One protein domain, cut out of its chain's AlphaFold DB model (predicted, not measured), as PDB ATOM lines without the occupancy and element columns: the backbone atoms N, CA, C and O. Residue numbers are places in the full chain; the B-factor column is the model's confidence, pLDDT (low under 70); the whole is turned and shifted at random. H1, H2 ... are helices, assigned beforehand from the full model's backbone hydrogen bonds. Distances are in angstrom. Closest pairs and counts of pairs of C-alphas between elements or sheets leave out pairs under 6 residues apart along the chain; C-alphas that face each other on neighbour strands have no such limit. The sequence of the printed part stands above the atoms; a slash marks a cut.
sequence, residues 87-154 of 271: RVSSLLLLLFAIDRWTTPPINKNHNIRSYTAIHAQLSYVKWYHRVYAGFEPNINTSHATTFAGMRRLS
ATOM      1  N   ARG A  87      29.503  36.963  44.510       72.56
ATOM      2  CA  ARG A  87      29.546  38.144  43.627       72.56
ATOM      3  C   ARG A  87      28.567  38.042  42.456       72.56
ATOM      4  O   ARG A  87      27.945  39.030  42.083       72.56
ATOM      5  N   VAL A  88      28.398  36.849  41.886       78.12
ATOM      6  CA  VAL A  88      27.434  36.626  40.794       78.12
ATOM      7  C   VAL A  88      26.005  36.786  41.314       78.12
ATOM      8  O   VAL A  88      25.195  37.464  40.686       78.12
ATOM      9  N   SER A  89      25.720  36.262  42.508       75.50
ATOM     10  CA  SER A  89      24.423  36.428  43.188       75.50
ATOM     11  C   SER A  89      24.037  37.891  43.360       75.50
ATOM     12  O   SER A  89      22.908  38.288  43.079       75.50
ATOM     13  N   SER A  90      24.993  38.700  43.825       80.06
ATOM     14  CA  SER A  90      24.758  40.112  44.079       80.06
ATOM     15  C   SER A  90      24.510  40.844  42.757       80.06
ATOM     16  O   SER A  90      23.514  41.552  42.628       80.06
ATOM     17  N   LEU A  91      25.324  40.602  41.722       83.06
ATOM     18  CA  LEU A  91      25.123  41.182  40.387       83.06
ATOM     19  C   LEU A  91      23.758  40.836  39.778       83.06
ATOM     20  O   LEU A  91      23.109  41.719  39.224       83.06
ATOM     21  N   LEU A  92      23.285  39.596  39.924       85.44
ATOM     22  CA  LEU A  92      21.962  39.193  39.436       85.44
ATOM     23  C   LEU A  92      20.834  39.970  40.125       85.44
ATOM     24  O   LEU A  92      19.897  40.404  39.458       85.44
ATOM     25  N   LEU A  93      20.949  40.225  41.431       84.75
ATOM     26  CA  LEU A  93      20.000  41.078  42.147       84.75
ATOM     27  C   LEU A  93      20.025  42.533  41.669       84.75
ATOM     28  O   LEU A  93      18.977  43.176  41.617       84.75
ATOM     29  N   LEU A  94      21.199  43.058  41.306       85.31
ATOM     30  CA  LEU A  94      21.314  44.404  40.738       85.31
ATOM     31  C   LEU A  94      20.666  44.493  39.368       85.31
ATOM     32  O   LEU A  94      19.895  45.413  39.120       85.31
ATOM     33  N   LEU A  95      20.982  43.541  38.492       87.25
ATOM     34  CA  LEU A  95      20.419  43.477  37.150       87.25
ATOM     35  C   LEU A  95      18.907  43.317  37.214       87.25
ATOM     36  O   LEU A  95      18.203  44.011  36.492       87.25
ATOM     37  N   PHE A  96      18.407  42.499  38.141       87.62
ATOM     38  CA  PHE A  96      16.984  42.416  38.429       87.62
ATOM     39  C   PHE A  96      16.418  43.773  38.868       87.62
ATOM     40  O   PHE A  96      15.436  44.234  38.300       87.62
ATOM     41  N   ALA A  97      17.032  44.459  39.835       86.44
ATOM     42  CA  ALA A  97      16.549  45.767  40.280       86.44
ATOM     43  C   ALA A  97      16.542  46.815  39.151       86.44
ATOM     44  O   ALA A  97      15.589  47.588  39.045       86.44
ATOM     45  N   ILE A  98      17.572  46.824  38.297       87.31
ATOM     46  CA  ILE A  98      17.682  47.719  37.138       87.31
ATOM     47  C   ILE A  98      16.625  47.371  36.089       87.31
ATOM     48  O   ILE A  98      15.919  48.270  35.649       87.31
ATOM     49  N   ASP A  99      16.455  46.096  35.741       87.81
ATOM     50  CA  ASP A  99      15.418  45.636  34.810       87.81
ATOM     51  C   ASP A  99      14.018  46.026  35.301       87.81
ATOM     52  O   ASP A  99      13.208  46.597  34.571       87.81
ATOM     53  N   ARG A 100      13.738  45.833  36.594       83.69
ATOM     54  CA  ARG A 100      12.466  46.256  37.191       83.69
ATOM     55  C   ARG A 100      12.292  47.774  37.198       83.69
ATOM     56  O   ARG A 100      11.150  48.220  37.171       83.69
ATOM     57  N   TRP A 101      13.375  48.548  37.246       82.62
ATOM     58  CA  TRP A 101      13.345  50.012  37.185       82.62
ATOM     59  C   TRP A 101      13.130  50.538  35.759       82.62
ATOM     60  O   TRP A 101      12.386  51.497  35.572       82.62
ATOM     61  N   THR A 102      13.762  49.923  34.757       83.56
ATOM     62  CA  THR A 102      13.706  50.357  33.351       83.56
ATOM     63  C   THR A 102      12.477  49.840  32.610       83.56
ATOM     64  O   THR A 102      12.040  50.466  31.646       83.56
ATOM     65  N   THR A 103      11.899  48.716  33.045       79.12
ATOM     66  CA  THR A 103      10.706  48.147  32.408       79.12
ATOM     67  C   THR A 103       9.470  49.033  32.628       79.12
ATOM     68  O   THR A 103       9.105  49.321  33.776       79.12
ATOM     69  N   PRO A 104       8.776  49.456  31.551       69.06
ATOM     70  CA  PRO A 104       7.577  50.274  31.674       69.06
ATOM     71  C   PRO A 104       6.451  49.489  32.368       69.06
ATOM     72  O   PRO A 104       6.321  48.275  32.171       69.06
ATOM     73  N   PRO A 105       5.623  50.147  33.200       68.38
ATOM     74  CA  PRO A 105       4.521  49.479  33.876       68.38
ATOM     75  C   PRO A 105       3.512  48.937  32.855       68.38
ATOM     76  O   PRO A 105       3.098  49.635  31.934       68.38
ATOM     77  N   ILE A 106       3.094  47.682  33.053       66.31
ATOM     78  CA  ILE A 106       2.121  46.979  32.194       66.31
ATOM     79  C   ILE A 106       0.758  47.696  32.203       66.31
ATOM     80  O   ILE A 106       0.045  47.697  31.203       66.31
ATOM     81  N   ASN A 107       0.422  48.365  33.309       65.88
ATOM     82  CA  ASN A 107      -0.822  49.106  33.469       65.88
ATOM     83  C   ASN A 107      -0.557  50.611  33.374       65.88
ATOM     84  O   ASN A 107       0.082  51.178  34.260       65.88
ATOM     85  N   LYS A 108      -1.119  51.267  32.349       57.41
ATOM     86  CA  LYS A 108      -1.023  52.726  32.128       57.41
ATOM     87  C   LYS A 108      -1.539  53.565  33.310       57.41
ATOM     88  O   LYS A 108      -1.123  54.706  33.469       57.41
ATOM     89  N   ASN A 109      -2.400  52.986  34.151       58.88
ATOM     90  CA  ASN A 109      -3.034  53.664  35.286       58.88
ATOM     91  C   ASN A 109      -2.238  53.543  36.597       58.88
ATOM     92  O   ASN A 109      -2.570  54.212  37.573       58.88
ATOM     93  N   HIS A 110      -1.195  52.705  36.648       53.69
ATOM     94  CA  HIS A 110      -0.323  52.625  37.816       53.69
ATOM     95  C   HIS A 110       0.918  53.488  37.606       53.69
ATOM     96  O   HIS A 110       1.775  53.212  36.768       53.69
ATOM     97  N   ASN A 111       0.951  54.548  38.413       56.75
ATOM     98  CA  ASN A 111       2.012  55.528  38.572       56.75
ATOM     99  C   ASN A 111       3.411  54.889  38.575       56.75
ATOM    100  O   ASN A 111       3.610  53.780  39.074       56.75
ATOM    101  N   ILE A 112       4.365  55.650  38.042       59.53
ATOM    102  CA  ILE A 112       5.818  55.429  38.043       59.53
ATOM    103  C   ILE A 112       6.278  54.585  39.239       59.53
ATOM    104  O   ILE A 112       5.951  54.873  40.393       59.53
ATOM    105  N   ARG A 113       7.044  53.530  38.955       70.62
ATOM    106  CA  ARG A 113       7.462  52.548  39.954       70.62
ATOM    107  C   ARG A 113       8.267  53.223  41.071       70.62
ATOM    108  O   ARG A 113       9.344  53.763  40.841       70.62
ATOM    109  N   SER A 114       7.739  53.175  42.293       77.00
ATOM    110  CA  SER A 114       8.421  53.696  43.481       77.00
ATOM    111  C   SER A 114       9.628  52.830  43.849       77.00
ATOM    112  O   SER A 114       9.565  51.597  43.775       77.00
ATOM    113  N   TYR A 115      10.693  53.468  44.343       84.62
ATOM    114  CA  TYR A 115      11.839  52.801  44.966       84.62
ATOM    115  C   TYR A 115      11.400  51.772  46.023       84.62
ATOM    116  O   TYR A 115      11.902  50.647  46.050       84.62
ATOM    117  N   THR A 116      10.396  52.115  46.837       83.06
ATOM    118  CA  THR A 116       9.874  51.233  47.893       83.06
ATOM    119  C   THR A 116       9.284  49.934  47.343       83.06
ATOM    120  O   THR A 116       9.453  48.880  47.951       83.06
ATOM    121  N   ALA A 117       8.655  49.974  46.166       84.19
ATOM    122  CA  ALA A 117       8.060  48.798  45.536       84.19
ATOM    123  C   ALA A 117       9.124  47.827  45.003       84.19
ATOM    124  O   ALA A 117       8.973  46.610  45.120       84.19
ATOM    125  N   ILE A 118      10.221  48.346  44.441       85.94
ATOM    126  CA  ILE A 118      11.356  47.514  44.009       85.94
ATOM    127  C   ILE A 118      12.070  46.930  45.217       85.94
ATOM    128  O   ILE A 118      12.377  45.742  45.225       85.94
ATOM    129  N   HIS A 119      12.278  47.738  46.256       85.19
ATOM    130  CA  HIS A 119      12.898  47.271  47.487       85.19
ATOM    131  C   HIS A 119      12.078  46.149  48.146       85.19
ATOM    132  O   HIS A 119      12.644  45.166  48.622       85.19
ATOM    133  N   ALA A 120      10.743  46.239  48.115       86.62
ATOM    134  CA  ALA A 120       9.854  45.172  48.575       86.62
ATOM    135  C   ALA A 120       9.978  43.890  47.727       86.62
ATOM    136  O   ALA A 120      10.112  42.805  48.284       86.62
ATOM    137  N   GLN A 121      10.010  44.004  46.391       88.25
ATOM    138  CA  GLN A 121      10.231  42.855  45.496       88.25
ATOM    139  C   GLN A 121      11.582  42.185  45.754       88.25
ATOM    140  O   GLN A 121      11.671  40.962  45.802       88.25
ATOM    141  N   LEU A 122      12.628  42.979  45.974       87.88
ATOM    142  CA  LEU A 122      13.955  42.469  46.289       87.88
ATOM    143  C   LEU A 122      13.990  41.763  47.648       87.88
ATOM    144  O   LEU A 122      14.575  40.691  47.773       87.88
ATOM    145  N   SER A 123      13.327  42.342  48.651       86.69
ATOM    146  CA  SER A 123      13.199  41.744  49.984       86.69
ATOM    147  C   SER A 123      12.467  40.402  49.915       86.69
ATOM    148  O   SER A 123      12.881  39.448  50.567       86.69
ATOM    149  N   TYR A 124      11.441  40.300  49.065       88.88
ATOM    150  CA  TYR A 124      10.742  39.046  48.803       88.88
ATOM    151  C   TYR A 124      11.647  38.003  48.138       88.88
ATOM    152  O   TYR A 124      11.693  36.866  48.594       88.88
ATOM    153  N   VAL A 125      12.416  38.379  47.110       86.81
ATOM    154  CA  VAL A 125      13.378  37.469  46.459       86.81
ATOM    155  C   VAL A 125      14.417  36.974  47.467       86.81
ATOM    156  O   VAL A 125      14.668  35.775  47.556       86.81
ATOM    157  N   LYS A 126      14.978  37.872  48.285       86.94
ATOM    158  CA  LYS A 126      15.910  37.498  49.357       86.94
ATOM    159  C   LYS A 126      15.289  36.524  50.354       86.94
ATOM    160  O   LYS A 126      15.912  35.522  50.692       86.94
ATOM    161  N   TRP A 127      14.069  36.809  50.805       88.06
ATOM    162  CA  TRP A 127      13.332  35.935  51.713       88.06
ATOM    163  C   TRP A 127      13.072  34.561  51.086       88.06
ATOM    164  O   TRP A 127      13.321  33.546  51.728       88.06
ATOM    165  N   TYR A 128      12.662  34.517  49.817       88.25
ATOM    166  CA  TYR A 128      12.420  33.272  49.092       88.25
ATOM    167  C   TYR A 128      13.686  32.409  49.018       88.25
ATOM    168  O   TYR A 128      13.641  31.220  49.325       88.25
ATOM    169  N   HIS A 129      14.836  33.005  48.688       84.81
ATOM    170  CA  HIS A 129      16.115  32.291  48.684       84.81
ATOM    171  C   HIS A 129      16.519  31.799  50.075       84.81
ATOM    172  O   HIS A 129      16.964  30.660  50.214       84.81
ATOM    173  N   ARG A 130      16.283  32.604  51.116       86.00
ATOM    174  CA  ARG A 130      16.550  32.198  52.496       86.00
ATOM    175  C   ARG A 130      15.702  30.994  52.915       86.00
ATOM    176  O   ARG A 130      16.228  30.091  53.554       86.00
ATOM    177  N   VAL A 131      14.414  30.977  52.564       88.12
ATOM    178  CA  VAL A 131      13.473  29.917  52.966       88.12
ATOM    179  C   VAL A 131      13.652  28.643  52.144       88.12
ATOM    180  O   VAL A 131      13.708  27.560  52.716       88.12
ATOM    181  N   TYR A 132      13.752  28.755  50.818       84.94
ATOM    182  CA  TYR A 132      13.713  27.592  49.925       84.94
ATOM    183  C   TYR A 132      15.085  27.118  49.445       84.94
ATOM    184  O   TYR A 132      15.228  25.951  49.093       84.94
ATOM    185  N   ALA A 133      16.091  27.995  49.416       80.25
ATOM    186  CA  ALA A 133      17.435  27.658  48.947       80.25
ATOM    187  C   ALA A 133      18.488  27.655  50.071       80.25
ATOM    188  O   ALA A 133      19.645  27.327  49.822       80.25
ATOM    189  N   GLY A 134      18.104  28.016  51.303       81.50
ATOM    190  CA  GLY A 134      18.988  28.009  52.471       81.50
ATOM    191  C   GLY A 134      20.135  29.024  52.412       81.50
ATOM    192  O   GLY A 134      21.039  28.960  53.240       81.50
ATOM    193  N   PHE A 135      20.112  29.962  51.459       82.31
ATOM    194  CA  PHE A 135      21.123  31.007  51.317       82.31
ATOM    195  C   PHE A 135      20.478  32.390  51.269       82.31
ATOM    196  O   PHE A 135      19.438  32.584  50.641       82.31
ATOM    197  N   GLU A 136      21.110  33.379  51.899       79.81
ATOM    198  CA  GLU A 136      20.709  34.776  51.754       79.81
ATOM    199  C   GLU A 136      21.634  35.475  50.747       79.81
ATOM    200  O   GLU A 136      22.847  35.527  50.956       79.81
ATOM    201  N   PRO A 137      21.100  36.026  49.644       79.56
ATOM    202  CA  PRO A 137      21.900  36.825  48.732       79.56
ATOM    203  C   PRO A 137      22.466  38.068  49.434       79.56
ATOM    204  O   PRO A 137      21.718  38.896  49.969       79.56
ATOM    205  N   ASN A 138      23.786  38.238  49.376       79.31
ATOM    206  CA  ASN A 138      24.450  39.401  49.955       79.31
ATOM    207  C   ASN A 138      24.199  40.662  49.116       79.31
ATOM    208  O   ASN A 138      24.428  40.684  47.903       79.31
ATOM    209  N   ILE A 139      23.773  41.739  49.780       77.62
ATOM    210  CA  ILE A 139      23.691  43.076  49.188       77.62
ATOM    211  C   ILE A 139      25.045  43.754  49.427       77.62
ATOM    212  O   ILE A 139      25.334  44.199  50.530       77.62
ATOM    213  N   ASN A 140      25.889  43.798  48.398       78.56
ATOM    214  CA  ASN A 140      27.178  44.498  48.434       78.56
ATOM    215  C   ASN A 140      27.012  46.044  48.479       78.56
ATOM    216  O   ASN A 140      25.972  46.592  48.099       78.56
ATOM    217  N   THR A 141      28.058  46.774  48.864       74.00
ATOM    218  CA  THR A 141      28.080  48.249  48.931       74.00
ATOM    219  C   THR A 141      27.756  48.908  47.585       74.00
ATOM    220  O   THR A 141      27.095  49.944  47.540       74.00
ATOM    221  N   SER A 142      28.119  48.275  46.464       73.44
ATOM    222  CA  SER A 142      27.772  48.746  45.114       73.44
ATOM    223  C   SER A 142      26.259  48.862  44.881       73.44
ATOM    224  O   SER A 142      25.812  49.765  44.177       73.44
ATOM    225  N   HIS A 143      25.453  47.996  45.504       80.62
ATOM    226  CA  HIS A 143      23.992  48.053  45.399       80.62
ATOM    227  C   HIS A 143      23.422  49.220  46.199       80.62
ATOM    228  O   HIS A 143      22.446  49.825  45.765       80.62
ATOM    229  N   ALA A 144      24.037  49.567  47.334       82.25
ATOM    230  CA  ALA A 144      23.607  50.697  48.151       82.25
ATOM    231  C   ALA A 144      23.672  52.010  47.357       82.25
ATOM    232  O   ALA A 144      22.731  52.801  47.408       82.25
ATOM    233  N   THR A 145      24.714  52.200  46.542       86.06
ATOM    234  CA  THR A 145      24.830  53.360  45.644       86.06
ATOM    235  C   THR A 145      23.742  53.364  44.571       86.06
ATOM    236  O   THR A 145      23.107  54.395  44.345       86.06
ATOM    237  N   THR A 146      23.463  52.221  43.937       84.88
ATOM    238  CA  THR A 146      22.378  52.130  42.946       84.88
ATOM    239  C   THR A 146      21.010  52.386  43.575       84.88
ATOM    240  O   THR A 146      20.210  53.124  43.006       84.88
ATOM    241  N   PHE A 147      20.747  51.855  44.770       85.81
ATOM    242  CA  PHE A 147      19.514  52.111  45.513       85.81
ATOM    243  C   PHE A 147      19.391  53.565  45.953       85.81
ATOM    244  O   PHE A 147      18.310  54.137  45.844       85.81
ATOM    245  N   ALA A 148      20.486  54.198  46.369       86.25
ATOM    246  CA  ALA A 148      20.507  55.629  46.644       86.25
ATOM    247  C   ALA A 148      20.175  56.445  45.383       86.25
ATOM    248  O   ALA A 148      19.391  57.391  45.462       86.25
ATOM    249  N   GLY A 149      20.701  56.047  44.220       87.56
ATOM    250  CA  GLY A 149      20.356  56.630  42.923       87.56
ATOM    251  C   GLY A 149      18.875  56.460  42.576       87.56
ATOM    252  O   GLY A 149      18.186  57.446  42.326       87.56
ATOM    253  N   MET A 150      18.350  55.234  42.652       86.38
ATOM    254  CA  MET A 150      16.926  54.942  42.424       86.38
ATOM    255  C   MET A 150      16.019  55.719  43.387       86.38
ATOM    256  O   MET A 150      14.988  56.237  42.971       86.38
ATOM    257  N   ARG A 151      16.410  55.864  44.659       84.69
ATOM    258  CA  ARG A 151      15.666  56.650  45.652       84.69
ATOM    259  C   ARG A 151      15.617  58.136  45.292       84.69
ATOM    260  O   ARG A 151      14.589  58.768  45.500       84.69
ATOM    261  N   ARG A 152      16.702  58.695  44.745       84.44
ATOM    262  CA  ARG A 152      16.747  60.094  44.279       84.44
ATOM    263  C   ARG A 152      15.919  60.316  43.014       84.44
ATOM    264  O   ARG A 152      15.326  61.374  42.864       84.44
ATOM    265  N   LEU A 153      15.892  59.330  42.117       83.88
ATOM    266  CA  LEU A 153      15.117  59.388  40.874       83.88
ATOM    267  C   LEU A 153      13.630  59.068  41.082       83.88
ATOM    268  O   LEU A 153      12.799  59.434  40.253       83.88
ATOM    269  N   SER A 154      13.278  58.374  42.168       82.00
ATOM    270  CA  SER A 154      11.879  58.155  42.526       82.00
ATOM    271  C   SER A 154      11.237  59.461  42.976       82.00
ATOM    272  O   SER A 154      11.868  60.261  43.664       82.00
TER     273      SER A 154
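What this domain is: This is residues 87 to 154 of the 271 residues of an uncharacterized protein of Phytophthora megakarya (UniProt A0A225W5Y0). A small, splayed up-and-down bundle of three helices, each running against the one before: H1 and H3 lie side by side, and the longest, H2, spreads away from H3 toward residue 132, while loop residues 106 to 111 stick out at one end. The printed part has 68 residues, with named helices H1, H2, H3 in that order and no named strand; the class is all helix. It is only just compact, close to loose, with a radius of gyration of the C-alphas of 12.7 A, and elongated, spanning 38 by 25 by 16 A.

Where its parts are: H2, residues 115 to 132, is 25.8 A long from C-alpha 115 at (11.839, 52.801, 44.966). H1, residues 87 to 102, is 22.5 A long; H3, residues 141 to 153, is 18.9 A long, to C-alpha 153 at (15.117, 59.388, 40.874).

How they stand to each other: H2, with residues 118 to 122 alone, touches H1 in a hairpin, opposite ways at a steep tilt of 37 degrees, only just past shallow; the closest C-alphas, of Ala 97 and Ile 118, are 6.6 A apart. H2 and H3, a hairpin, only just touch, with 3 pairs of C-alphas within 8 A, H2 with residue 115 alone and H3 with residues 147 to 151 alone; the closest C-alphas, of Tyr 115 and Arg 151, are 5.5 A apart. H1 and H3 are close but not clearly touching. In H1, H2 and H3 every O i to N i+4 pair is within hydrogen-bond range.

The domain as a whole: The farthest C-alphas, of Asn 109 and Gly 134, are 37.9 A apart. The printed part has no cut; the link H1 to H2 is long. Residues 104 to 112 have pLDDT under 70.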